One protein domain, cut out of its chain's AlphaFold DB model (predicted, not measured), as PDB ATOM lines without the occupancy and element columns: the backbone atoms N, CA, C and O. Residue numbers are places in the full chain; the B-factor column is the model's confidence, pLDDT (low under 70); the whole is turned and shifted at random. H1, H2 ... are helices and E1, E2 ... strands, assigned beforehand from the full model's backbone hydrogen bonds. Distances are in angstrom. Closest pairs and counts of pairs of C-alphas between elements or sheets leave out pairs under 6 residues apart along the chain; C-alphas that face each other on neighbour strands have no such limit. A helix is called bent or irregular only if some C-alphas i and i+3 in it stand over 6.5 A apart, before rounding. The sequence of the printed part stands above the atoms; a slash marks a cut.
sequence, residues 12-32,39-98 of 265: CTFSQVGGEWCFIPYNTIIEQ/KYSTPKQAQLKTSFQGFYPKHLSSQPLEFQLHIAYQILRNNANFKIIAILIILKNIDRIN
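This is residues 12 to 32 and 39 to 98 of the 265 residues of an uncharacterized protein of Entamoeba invadens IP1 (UniProt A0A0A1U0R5). Two helices, H3 and H4, fold back on each other as a helical hairpin that makes the core, and a third long helix, H2, crosses H4 steeply. A small hairpin of two strands, E1 and E2, packs beside H3 at one end of the longest axis, and the short helix H1 packs on H3. The printed part has 81 residues, with two named strands and four named helices in the order E1, E2, H1, H2, H3, H4; the strands make one antiparallel sheet, and the class is mostly helix. The whole is compact, with a radius of gyration of the C-alphas of 12.5 A, and spans 36 by 27 by 22 A.

E1, residues 13 to 17, and E2, residues 20 to 24, are antiparallel neighbours at 144 degrees and form a hairpin; N 15 and O 22 are 3.0 A apart and N 24 and O 13 are 2.8 A apart, both within hydrogen-bond range. H1 is residues 29 to 32, H2 residues 45 to 59, H3 residues 65 to 78 and H4 residues 80 to 92. The closest C-alphas of E1 and H3 are those of Val 17 and Glu 66, 5.9 A apart. H1 and H3 only just touch, with 3 pairs of C-alphas within 8 A, made by residues 71 to 75 of H3 alone; the closest C-alphas are those of Ile 30 and Ile 71, 7.0 A apart. H1 is close to H2 but not clearly touching, with C-alphas 29 and 59, the closest, 7.4 A apart. H2 touches H4 at a steep tilt of 56 degrees, the same way; their closest C-alphas, those of Phe 52 and Ile 85, are 5.9 A apart. H3 and H4 touch as a helical hairpin, at a shallow tilt of 21 degrees, opposite ways; their closest C-alphas, those of Ala 72 and Ala 86, are 4.2 A apart. H2 and H3 are apart. Each O i to N i+4 pair is within hydrogen-bond range in H3, against 9 of 11 in H2 and 6 of 9 in H4; H1 is too short for such a pair.

E1 begins at C-alpha 13, (171.722, 324.601, 304.567), and measures 12.4 A; E2 measures 12.1 A and H1 5.0 A. H2 begins at C-alpha 45, (197.026, 323.269, 287.563), and measures 20.4 A; it is irregular, but only just, with C-alphas 54 and 57 6.7 A apart. H3 measures 20.0 A. H4 measures 19.4 A and ends at C-alpha 92, (188.431, 336.804, 292.354); it is irregular, with C-alphas 81 and 84 8.2 A apart.

The two C-alphas farthest apart, those of Glu 20 and Ser 41, are 36.9 A apart. Residues 33 to 38 are cut out, and C-alphas 32 and 39 are 11.5 A apart across the cut. Of the links that are printed whole, E1 to E2, E2 to H1, H2 to H3 and H3 to H4 are tight. The mean pLDDT of the printed part is 90.4, and no printed residue is under 70.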
ATOM      1  N   CYS A  12     168.328 322.518 301.859       72.50
ATOM      2  CA  CYS A  12     168.976 323.814 302.013       72.50
ATOM      3  C   CYS A  12     169.768 323.814 303.322       72.50
ATOM      4  O   CYS A  12     169.396 323.135 304.278       72.50
ATOM      5  N   THR A  13     170.852 324.586 303.383       82.31
ATOM      6  CA  THR A  13     171.722 324.601 304.567       82.31
ATOM      7  C   THR A  13     172.005 326.020 305.028       82.31
ATOM      8  O   THR A  13     171.933 326.970 304.253       82.31
ATOM      9  N   PHE A  14     172.337 326.169 306.306       85.00
ATOM     10  CA  PHE A  14     172.920 327.395 306.833       85.00
ATOM     11  C   PHE A  14     174.424 327.200 306.984       85.00
ATOM     12  O   PHE A  14     174.887 326.149 307.429       85.00
ATOM     13  N   SER A  15     175.200 328.210 306.609       87.31
ATOM     14  CA  SER A  15     176.653 328.172 306.731       87.31
ATOM     15  C   SER A  15     177.168 329.494 307.262       87.31
ATOM     16  O   SER A  15     176.682 330.547 306.862       87.31
ATOM     17  N   GLN A  16     178.159 329.428 308.145       89.81
ATOM     18  CA  GLN A  16     178.869 330.615 308.590       89.81
ATOM     19  C   GLN A  16     179.960 330.986 307.575       89.81
ATOM     20  O   GLN A  16     180.811 330.151 307.247       89.81
ATOM     21  N   VAL A  17     179.914 332.221 307.071       93.31
ATOM     22  CA  VAL A  17     180.891 332.805 306.143       93.31
ATOM     23  C   VAL A  17     181.216 334.215 306.619       93.31
ATOM     24  O   VAL A  17     180.322 335.022 306.841       93.31
ATOM     25  N   GLY A  18     182.495 334.516 306.834       91.25
ATOM     26  CA  GLY A  18     182.936 335.803 307.366       91.25
ATOM     27  C   GLY A  18     182.370 336.093 308.758       91.25
ATOM     28  O   GLY A  18     182.161 337.254 309.102       91.25
ATOM     29  N   GLY A  19     182.088 335.052 309.548       88.31
ATOM     30  CA  GLY A  19     181.434 335.162 310.855       88.31
ATOM     31  C   GLY A  19     179.909 335.327 310.812       88.31
ATOM     32  O   GLY A  19     179.283 335.273 311.870       88.31
ATOM     33  N   GLU A  20     179.297 335.459 309.635       90.06
ATOM     34  CA  GLU A  20     177.858 335.692 309.475       90.06
ATOM     35  C   GLU A  20     177.134 334.425 309.015       90.06
ATOM     36  O   GLU A  20     177.676 333.631 308.246       90.06
ATOM     37  N   TRP A  21     175.914 334.209 309.513       88.88
ATOM     38  CA  TRP A  21     175.080 333.085 309.095       88.88
ATOM     39  C   TRP A  21     174.393 333.401 307.774       88.88
ATOM     40  O   TRP A  21     173.633 334.360 307.668       88.88
ATOM     41  N   CYS A  22     174.626 332.552 306.781       89.19
ATOM     42  CA  CYS A  22     174.095 332.720 305.439       89.19
ATOM     43  C   CYS A  22     173.197 331.537 305.090       89.19
ATOM     44  O   CYS A  22     173.553 330.379 305.333       89.19
ATOM     45  N   PHE A  23     172.050 331.826 304.476       88.81
ATOM     46  CA  PHE A  23     171.245 330.801 303.827       88.81
ATOM     47  C   PHE A  23     171.937 330.359 302.537       88.81
ATOM     48  O   PHE A  23     172.235 331.177 301.665       88.81
ATOM     49  N   ILE A  24     172.186 329.061 302.421       86.25
ATOM     50  CA  ILE A  24     172.773 328.442 301.242       86.25
ATOM     51  C   ILE A  24     171.670 327.627 300.566       86.25
ATOM     52  O   ILE A  24     171.291 326.564 301.081       86.25
ATOM     53  N   PRO A  25     171.143 328.094 299.418       80.75
ATOM     54  CA  PRO A  25     170.173 327.315 298.675       80.75
ATOM     55  C   PRO A  25     170.805 326.000 298.224       80.75
ATOM     56  O   PRO A  25     172.022 325.912 297.985       80.75
ATOM     57  N   TYR A  26     169.956 324.985 298.061       82.19
ATOM     58  CA  TYR A  26     170.366 323.764 297.388       82.19
ATOM     59  C   TYR A  26     171.040 324.113 296.059       82.19
ATOM     60  O   TYR A  26     170.534 324.905 295.261       82.19
ATOM     61  N   ASN A  27     172.210 323.528 295.829       82.00
ATOM     62  CA  ASN A  27     172.968 323.765 294.620       82.00
ATOM     63  C   ASN A  27     173.706 322.500 294.201       82.00
ATOM     64  O   ASN A  27     174.130 321.691 295.021       82.00
ATOM     65  N   THR A  28     173.895 322.365 292.894       85.25
ATOM     66  CA  THR A  28     174.671 321.276 292.294       85.25
ATOM     67  C   THR A  28     176.056 321.746 291.864       85.25
ATOM     68  O   THR A  28     176.754 321.025 291.161       85.25
ATOM     69  N   ILE A  29     176.485 322.943 292.280       87.31
ATOM     70  CA  ILE A  29     177.711 323.587 291.793       87.31
ATOM     71  C   ILE A  29     178.947 322.744 292.090       87.31
ATOM     72  O   ILE A  29     179.765 322.525 291.201       87.31
ATOM     73  N   ILE A  30     179.084 322.237 293.315       87.00
ATOM     74  CA  ILE A  30     180.233 321.396 293.670       87.00
ATOM     75  C   ILE A  30     180.240 320.120 292.822       87.00
ATOM     76  O   ILE A  30     181.294 319.730 292.325       87.00
ATOM     77  N   GLU A  31     179.077 319.507 292.593       87.94
ATOM     78  CA  GLU A  31     178.953 318.311 291.751       87.94
ATOM     79  C   GLU A  31     179.227 318.606 290.271       87.94
ATOM     80  O   GLU A  31     179.867 317.810 289.585       87.94
ATOM     81  N   GLN A  32     178.837 319.783 289.780       87.69
ATOM     82  CA  GLN A  32     179.182 320.251 288.439       87.69
ATOM     83  C   GLN A  32     180.696 320.444 288.297       87.69
ATOM     84  O   GLN A  32     181.282 319.925 287.348       87.69
ATOM     85  N   LYS A  39     186.848 314.644 284.250       86.00
ATOM     86  CA  LYS A  39     187.348 314.410 282.884       86.00
ATOM     87  C   LYS A  39     188.858 314.157 282.858       86.00
ATOM     88  O   LYS A  39     189.378 313.641 281.874       86.00
ATOM     89  N   TYR A  40     189.558 314.531 283.926       83.94
ATOM     90  CA  TYR A  40     190.981 314.319 284.102       83.94
ATOM     91  C   TYR A  40     191.214 313.294 285.214       83.94
ATOM     92  O   TYR A  40     190.743 313.471 286.335       83.94
ATOM     93  N   SER A  41     192.002 312.256 284.933       79.56
ATOM     94  CA  SER A  41     192.427 311.277 285.945       79.56
ATOM     95  C   SER A  41     193.317 311.904 287.025       79.56
ATOM     96  O   SER A  41     193.251 311.539 288.194       79.56
ATOM     97  N   THR A  42     194.152 312.877 286.651       84.62
ATOM     98  CA  THR A  42     194.976 313.672 287.573       84.62
ATOM     99  C   THR A  42     195.112 315.096 287.021       84.62
ATOM    100  O   THR A  42     196.002 315.364 286.208       84.62
ATOM    101  N   PRO A  43     194.205 316.019 287.388       84.19
ATOM    102  CA  PRO A  43     194.143 317.345 286.783       84.19
ATOM    103  C   PRO A  43     195.380 318.188 287.123       84.19
ATOM    104  O   PRO A  43     195.697 318.442 288.286       84.19
ATOM    105  N   LYS A  44     196.065 318.690 286.092       89.00
ATOM    106  CA  LYS A  44     197.162 319.659 286.233       89.00
ATOM    107  C   LYS A  44     196.612 321.045 286.582       89.00
ATOM    108  O   LYS A  44     195.489 321.397 286.225       89.00
ATOM    109  N   GLN A  45     197.440 321.902 287.191       88.19
ATOM    110  CA  GLN A  45     197.026 323.269 287.563       88.19
ATOM    111  C   GLN A  45     196.487 324.088 286.379       88.19
ATOM    112  O   GLN A  45     195.544 324.853 286.558       88.19
ATOM    113  N   ALA A  46     197.057 323.931 285.179       90.12
ATOM    114  CA  ALA A  46     196.572 324.612 283.978       90.12
ATOM    115  C   ALA A  46     195.140 324.186 283.612       90.12
ATOM    116  O   ALA A  46     194.296 325.041 283.373       90.12
ATOM    117  N   GLN A  47     194.841 322.885 283.675       92.25
ATOM    118  CA  GLN A  47     193.503 322.349 283.402       92.25
ATOM    119  C   GLN A  47     192.482 322.859 284.423       92.25
ATOM    120  O   GLN A  47     191.408 323.307 284.037       92.25
ATOM    121  N   LEU A  48     192.842 322.890 285.712       92.06
ATOM    122  CA  LEU A  48     191.980 323.451 286.759       92.06
ATOM    123  C   LEU A  48     191.690 324.944 286.539       92.06
ATOM    124  O   LEU A  48     190.570 325.390 286.777       92.06
ATOM    125  N   LYS A  49     192.675 325.718 286.063       92.75
ATOM    126  CA  LYS A  49     192.476 327.128 285.692       92.75
ATOM    127  C   LYS A  49     191.528 327.270 284.502       92.75
ATOM    128  O   LYS A  49     190.657 328.134 284.544       92.75
ATOM    129  N   THR A  50     191.664 326.427 283.480       92.50
ATOM    130  CA  THR A  50     190.754 326.410 282.327       92.50
ATOM    131  C   THR A  50     189.327 326.056 282.748       92.50
ATOM    132  O   THR A  50     188.398 326.774 282.384       92.50
ATOM    133  N   SER A  51     189.144 325.020 283.575       91.00
ATOM    134  CA  SER A  51     187.835 324.682 284.152       91.00
ATOM    135  C   SER A  51     187.252 325.866 284.920       91.00
ATOM    136  O   SER A  51     186.126 326.274 284.664       91.00
ATOM    137  N   PHE A  52     188.046 326.502 285.785       93.88
ATOM    138  CA  PHE A  52     187.618 327.696 286.512       93.88
ATOM    139  C   PHE A  52     187.172 328.840 285.583       93.88
ATOM    140  O   PHE A  52     186.128 329.442 285.822       93.88
ATOM    141  N   GLN A  53     187.929 329.134 284.522       93.19
ATOM    142  CA  GLN A  53     187.600 330.197 283.564       93.19
ATOM    143  C   GLN A  53     186.280 329.941 282.825       93.19
ATOM    144  O   GLN A  53     185.547 330.890 282.560       93.19
ATOM    145  N   GLY A  54     185.966 328.681 282.511       89.44
ATOM    146  CA  GLY A  54     184.692 328.311 281.894       89.44
ATOM    147  C   GLY A  54     183.522 328.307 282.881       89.44
ATOM    148  O   GLY A  54     182.425 328.745 282.535       89.44
ATOM    149  N   PHE A  55     183.766 327.834 284.103       90.31
ATOM    150  CA  PHE A  55     182.750 327.598 285.124       90.31
ATOM    151  C   PHE A  55     182.327 328.875 285.866       90.31
ATOM    152  O   PHE A  55     181.138 329.164 286.007       90.31
ATOM    153  N   TYR A  56     183.298 329.660 286.339       93.75
ATOM    154  CA  TYR A  56     183.049 330.764 287.268       93.75
ATOM    155  C   TYR A  56     182.106 331.842 286.704       93.75
ATOM    156  O   TYR A  56     181.136 332.174 287.391       93.75
ATOM    157  N   PRO A  57     182.296 332.357 285.469       93.94
ATOM    158  CA  PRO A  57     181.395 333.361 284.908       93.94
ATOM    159  C   PRO A  57     179.954 332.858 284.783       93.94
ATOM    160  O   PRO A  57     179.028 333.601 285.086       93.94
ATOM    161  N   LYS A  58     179.769 331.590 284.396       91.00
ATOM    162  CA  LYS A  58     178.456 330.999 284.109       91.00
ATOM    163  C   LYS A  58     177.640 330.684 285.358       91.00
ATOM    164  O   LYS A  58     176.423 330.809 285.328       91.00
ATOM    165  N   HIS A  59     178.304 330.244 286.426       89.75
ATOM    166  CA  HIS A  59     177.614 329.618 287.558       89.75
ATOM    167  C   HIS A  59     177.803 330.343 288.893       89.75
ATOM    168  O   HIS A  59     176.964 330.191 289.775       89.75
ATOM    169  N   LEU A  60     178.880 331.121 289.065       92.69
ATOM    170  CA  LEU A  60     179.204 331.745 290.354       92.69
ATOM    171  C   LEU A  60     179.276 333.267 290.328       92.69
ATOM    172  O   LEU A  60     178.996 333.881 291.351       92.69
ATOM    173  N   SER A  61     179.654 333.886 289.210       94.19
ATOM    174  CA  SER A  61     179.970 335.322 289.190       94.19
ATOM    175  C   SER A  61     178.798 336.226 289.591       94.19
ATOM    176  O   SER A  61     179.018 337.252 290.230       94.19
ATOM    177  N   SER A  62     177.564 335.818 289.277       93.19
ATOM    178  CA  SER A  62     176.329 336.531 289.623       93.19
ATOM    179  C   SER A  62     175.806 336.236 291.031       93.19
ATOM    180  O   SER A  62     174.848 336.866 291.469       93.19
ATOM    181  N   GLN A  63     176.402 335.276 291.741       93.75
ATOM    182  CA  GLN A  63     175.944 334.876 293.068       93.75
ATOM    183  C   GLN A  63     176.452 335.844 294.151       93.75
ATOM    184  O   GLN A  63     177.514 336.457 293.975       93.75
ATOM    185  N   PRO A  64     175.760 335.954 295.302       94.12
ATOM    186  CA  PRO A  64     176.253 336.699 296.461       94.12
ATOM    187  C   PRO A  64     177.655 336.251 296.899       94.12
ATOM    188  O   PRO A  64     178.043 335.099 296.678       94.12
ATOM    189  N   LEU A  65     178.423 337.155 297.519       94.88
ATOM    190  CA  LEU A  65     179.803 336.873 297.941       94.88
ATOM    191  C   LEU A  65     179.858 335.641 298.839       94.88
ATOM    192  O   LEU A  65     180.676 334.748 298.639       94.88
ATOM    193  N   GLU A  66     178.956 335.603 299.805       94.25
ATOM    194  CA  GLU A  66     178.863 334.610 300.860       94.25
ATOM    195  C   GLU A  66     178.654 333.225 300.253       94.25
ATOM    196  O   GLU A  66     179.302 332.258 300.643       94.25
ATOM    197  N   PHE A  67     177.820 333.144 299.216       93.50
ATOM    198  CA  PHE A  67     177.595 331.913 298.477       93.50
ATOM    199  C   PHE A  67     178.841 331.491 297.684       93.50
ATOM    200  O   PHE A  67     179.250 330.332 297.744       93.50
ATOM    201  N   GLN A  68     179.505 332.423 296.991       95.62
ATOM    202  CA  GLN A  68     180.753 332.122 296.278       95.62
ATOM    203  C   GLN A  68     181.843 331.603 297.233       95.62
ATOM    204  O   GLN A  68     182.509 330.605 296.940       95.62
ATOM    205  N   LEU A  69     182.010 332.247 298.389       96.31
ATOM    206  CA  LEU A  69     182.984 331.853 299.405       96.31
ATOM    207  C   LEU A  69     182.595 330.552 300.102       96.31
ATOM    208  O   LEU A  69     183.469 329.719 300.329       96.31
ATOM    209  N   HIS A  70     181.306 330.316 300.359       94.31
ATOM    210  CA  HIS A  70     180.819 329.036 300.861       94.31
ATOM    211  C   HIS A  70     181.264 327.888 299.949       94.31
ATOM    212  O   HIS A  70     181.864 326.922 300.425       94.31
ATOM    213  N   ILE A  71     181.046 328.014 298.635       93.69
ATOM    214  CA  ILE A  71     181.488 327.012 297.659       93.69
ATOM    215  C   ILE A  71     183.006 326.823 297.727       93.69
ATOM    216  O   ILE A  71     183.480 325.690 297.813       93.69
ATOM    217  N   ALA A  72     183.782 327.909 297.753       95.00
ATOM    218  CA  ALA A  72     185.236 327.816 297.866       95.00
ATOM    219  C   ALA A  72     185.679 327.086 299.148       95.00
ATOM    220  O   ALA A  72     186.516 326.183 299.099       95.00
ATOM    221  N   TYR A  73     185.090 327.419 300.294       93.88
ATOM    222  CA  TYR A  73     185.411 326.798 301.576       93.88
ATOM    223  C   TYR A  73     185.002 325.329 301.633       93.88
ATOM    224  O   TYR A  73     185.759 324.513 302.156       93.88
ATOM    225  N   GLN A  74     183.861 324.953 301.055       91.25
ATOM    226  CA  GLN A  74     183.462 323.549 300.938       91.25
ATOM    227  C   GLN A  74     184.432 322.746 300.068       91.25
ATOM    228  O   GLN A  74     184.773 321.609 300.399       91.25
ATOM    229  N   ILE A  75     184.934 323.335 298.980       91.25
ATOM    230  CA  ILE A  75     185.963 322.702 298.150       91.25
ATOM    231  C   ILE A  75     187.254 322.512 298.953       91.25
ATOM    232  O   ILE A  75     187.796 321.409 298.958       91.25
ATOM    233  N   LEU A  76     187.724 323.539 299.670       92.00
ATOM    234  CA  LEU A  76     188.928 323.425 300.504       92.00
ATOM    235  C   LEU A  76     188.777 322.384 301.624       92.00
ATOM    236  O   LEU A  76     189.755 321.718 301.945       92.00
ATOM    237  N   ARG A  77     187.574 322.226 302.192       89.25
ATOM    238  CA  ARG A  77     187.290 321.261 303.269       89.25
ATOM    239  C   ARG A  77     187.140 319.821 302.789       89.25
ATOM    240  O   ARG A  77     187.450 318.903 303.528       89.25
ATOM    241  N   ASN A  78     186.624 319.600 301.588       85.12
ATOM    242  CA  ASN A  78     186.185 318.252 301.215       85.12
ATOM    243  C   ASN A  78     186.861 317.716 299.953       85.12
ATOM    244  O   ASN A  78     186.686 316.552 299.615       85.12
ATOM    245  N   ASN A  79     187.606 318.548 299.218       78.88
ATOM    246  CA  ASN A  79     188.046 318.208 297.870       78.88
ATOM    247  C   ASN A  79     189.453 318.738 297.550       78.88
ATOM    248  O   ASN A  79     189.644 319.631 296.717       78.88
ATOM    249  N   ALA A  80     190.472 318.128 298.163       73.12
ATOM    250  CA  ALA A  80     191.872 318.515 297.976       73.12
ATOM    251  C   ALA A  80     192.330 318.513 296.497       73.12
ATOM    252  O   ALA A  80     193.165 319.334 296.109       73.12
ATOM    253  N   ASN A  81     191.742 317.651 295.656       78.38
ATOM    254  CA  ASN A  81     192.108 317.472 294.243       78.38
ATOM    255  C   ASN A  81     191.879 318.712 293.365       78.38
ATOM    256  O   ASN A  81     192.548 318.872 292.346       78.38
ATOM    257  N   PHE A  82     190.974 319.614 293.752       85.00
ATOM    258  CA  PHE A  82     190.702 320.845 293.003       85.00
ATOM    259  C   PHE A  82     190.696 322.096 293.887       85.00
ATOM    260  O   PHE A  82     190.095 323.114 293.547       85.00
ATOM    261  N   LYS A  83     191.491 322.074 294.966       90.75
ATOM    262  CA  LYS A  83     191.764 323.228 295.846       90.75
ATOM    263  C   LYS A  83     192.159 324.511 295.105       90.75
ATOM    264  O   LYS A  83     191.859 325.606 295.567       90.75
ATOM    265  N   ILE A  84     192.789 324.399 293.932       93.69
ATOM    266  CA  ILE A  84     193.135 325.558 293.092       93.69
ATOM    267  C   ILE A  84     191.887 326.321 292.636       93.69
ATOM    268  O   ILE A  84     191.921 327.545 292.625       93.69
ATOM    269  N   ILE A  85     190.788 325.637 292.307       94.88
ATOM    270  CA  ILE A  85     189.530 326.293 291.915       94.88
ATOM    271  C   ILE A  85     189.003 327.136 293.079       94.88
ATOM    272  O   ILE A  85     188.665 328.299 292.881       94.88
ATOM    273  N   ALA A  86     189.019 326.599 294.301       95.25
ATOM    274  CA  ALA A  86     188.619 327.348 295.489       95.25
ATOM    275  C   ALA A  86     189.485 328.586 295.733       95.25
ATOM    276  O   ALA A  86     188.958 329.673 295.955       95.25
ATOM    277  N   ILE A  87     190.810 328.438 295.635       97.12
ATOM    278  CA  ILE A  87     191.742 329.564 295.759       97.12
ATOM    279  C   ILE A  87     191.413 330.638 294.716       97.12
ATOM    280  O   ILE A  87     191.344 331.814 295.054       97.12
ATOM    281  N   LEU A  88     191.142 330.254 293.465       97.50
ATOM    282  CA  LEU A  88     190.779 331.200 292.407       97.50
ATOM    283  C   LEU A  88     189.445 331.913 292.676       97.50
ATOM    284  O   LEU A  88     189.361 333.113 292.422       97.50
ATOM    285  N   ILE A  89     188.436 331.222 293.222       97.38
ATOM    286  CA  ILE A  89     187.163 331.844 293.629       97.38
ATOM    287  C   ILE A  89     187.408 332.920 294.697       97.38
ATOM    288  O   ILE A  89     186.902 334.037 294.571       97.38
ATOM    289  N   ILE A  90     188.213 332.613 295.720       97.94
ATOM    290  CA  ILE A  90     188.531 333.565 296.796       97.94
ATOM    291  C   ILE A  90     189.317 334.756 296.231       97.94
ATOM    292  O   ILE A  90     188.963 335.905 296.482       97.94
ATOM    293  N   LEU A  91     190.332 334.507 295.397       97.81
ATOM    294  CA  LEU A  91     191.153 335.564 294.798       97.81
ATOM    295  C   LEU A  91     190.390 336.454 293.809       97.81
ATOM    296  O   LEU A  91     190.757 337.619 293.650       97.81
ATOM    297  N   LYS A  92     189.334 335.955 293.152       97.62
ATOM    298  CA  LYS A  92     188.431 336.804 292.354       97.62
ATOM    299  C   LYS A  92     187.632 337.783 293.201       97.62
ATOM    300  O   LYS A  92     187.272 338.840 292.700       97.62
ATOM    301  N   ASN A  93     187.397 337.450 294.463       97.50
ATOM    302  CA  ASN A  93     186.663 338.278 295.408       97.50
ATOM    303  C   ASN A  93     187.585 338.997 296.405       97.50
ATOM    304  O   ASN A  93     187.110 339.469 297.435       97.50
ATOM    305  N   ILE A  94     188.889 339.099 296.116       97.31
ATOM    306  CA  ILE A  94     189.894 339.629 297.052       97.31
ATOM    307  C   ILE A  94     189.557 341.032 297.580       97.31
ATOM    308  O   ILE A  94     189.771 341.329 298.755       97.31
ATOM    309  N   ASP A  95     188.954 341.874 296.742       96.56
ATOM    310  CA  ASP A  95     188.581 343.238 297.117       96.56
ATOM    311  C   ASP A  95     187.412 343.268 298.107       96.56
ATOM    312  O   ASP A  95     187.347 344.163 298.950       96.56
ATOM    313  N   ARG A  96     186.560 342.237 298.081       96.38
ATOM    314  CA  ARG A  96     185.329 342.119 298.875       96.38
ATOM    315  C   ARG A  96     185.515 341.350 300.189       96.38
ATOM    316  O   ARG A  96     184.620 341.366 301.022       96.38
ATOM    317  N   ILE A  97     186.659 340.693 300.391       97.06
ATOM    318  CA  ILE A  97     186.972 339.962 301.630       97.06
ATOM    319  C   ILE A  97     187.790 340.803 302.620       97.06
ATOM    320  O   ILE A  97     188.486 341.758 302.253       97.06
ATOM    321  N   ASN A  98     187.703 340.414 303.892       96.19
ATOM    322  CA  ASN A  98     188.292 341.080 305.058       96.19
ATOM    323  C   ASN A  98     188.834 340.051 306.074       96.19
ATOM    324  O   ASN A  98     188.792 338.847 305.826       96.19
TER     325      ASN A  98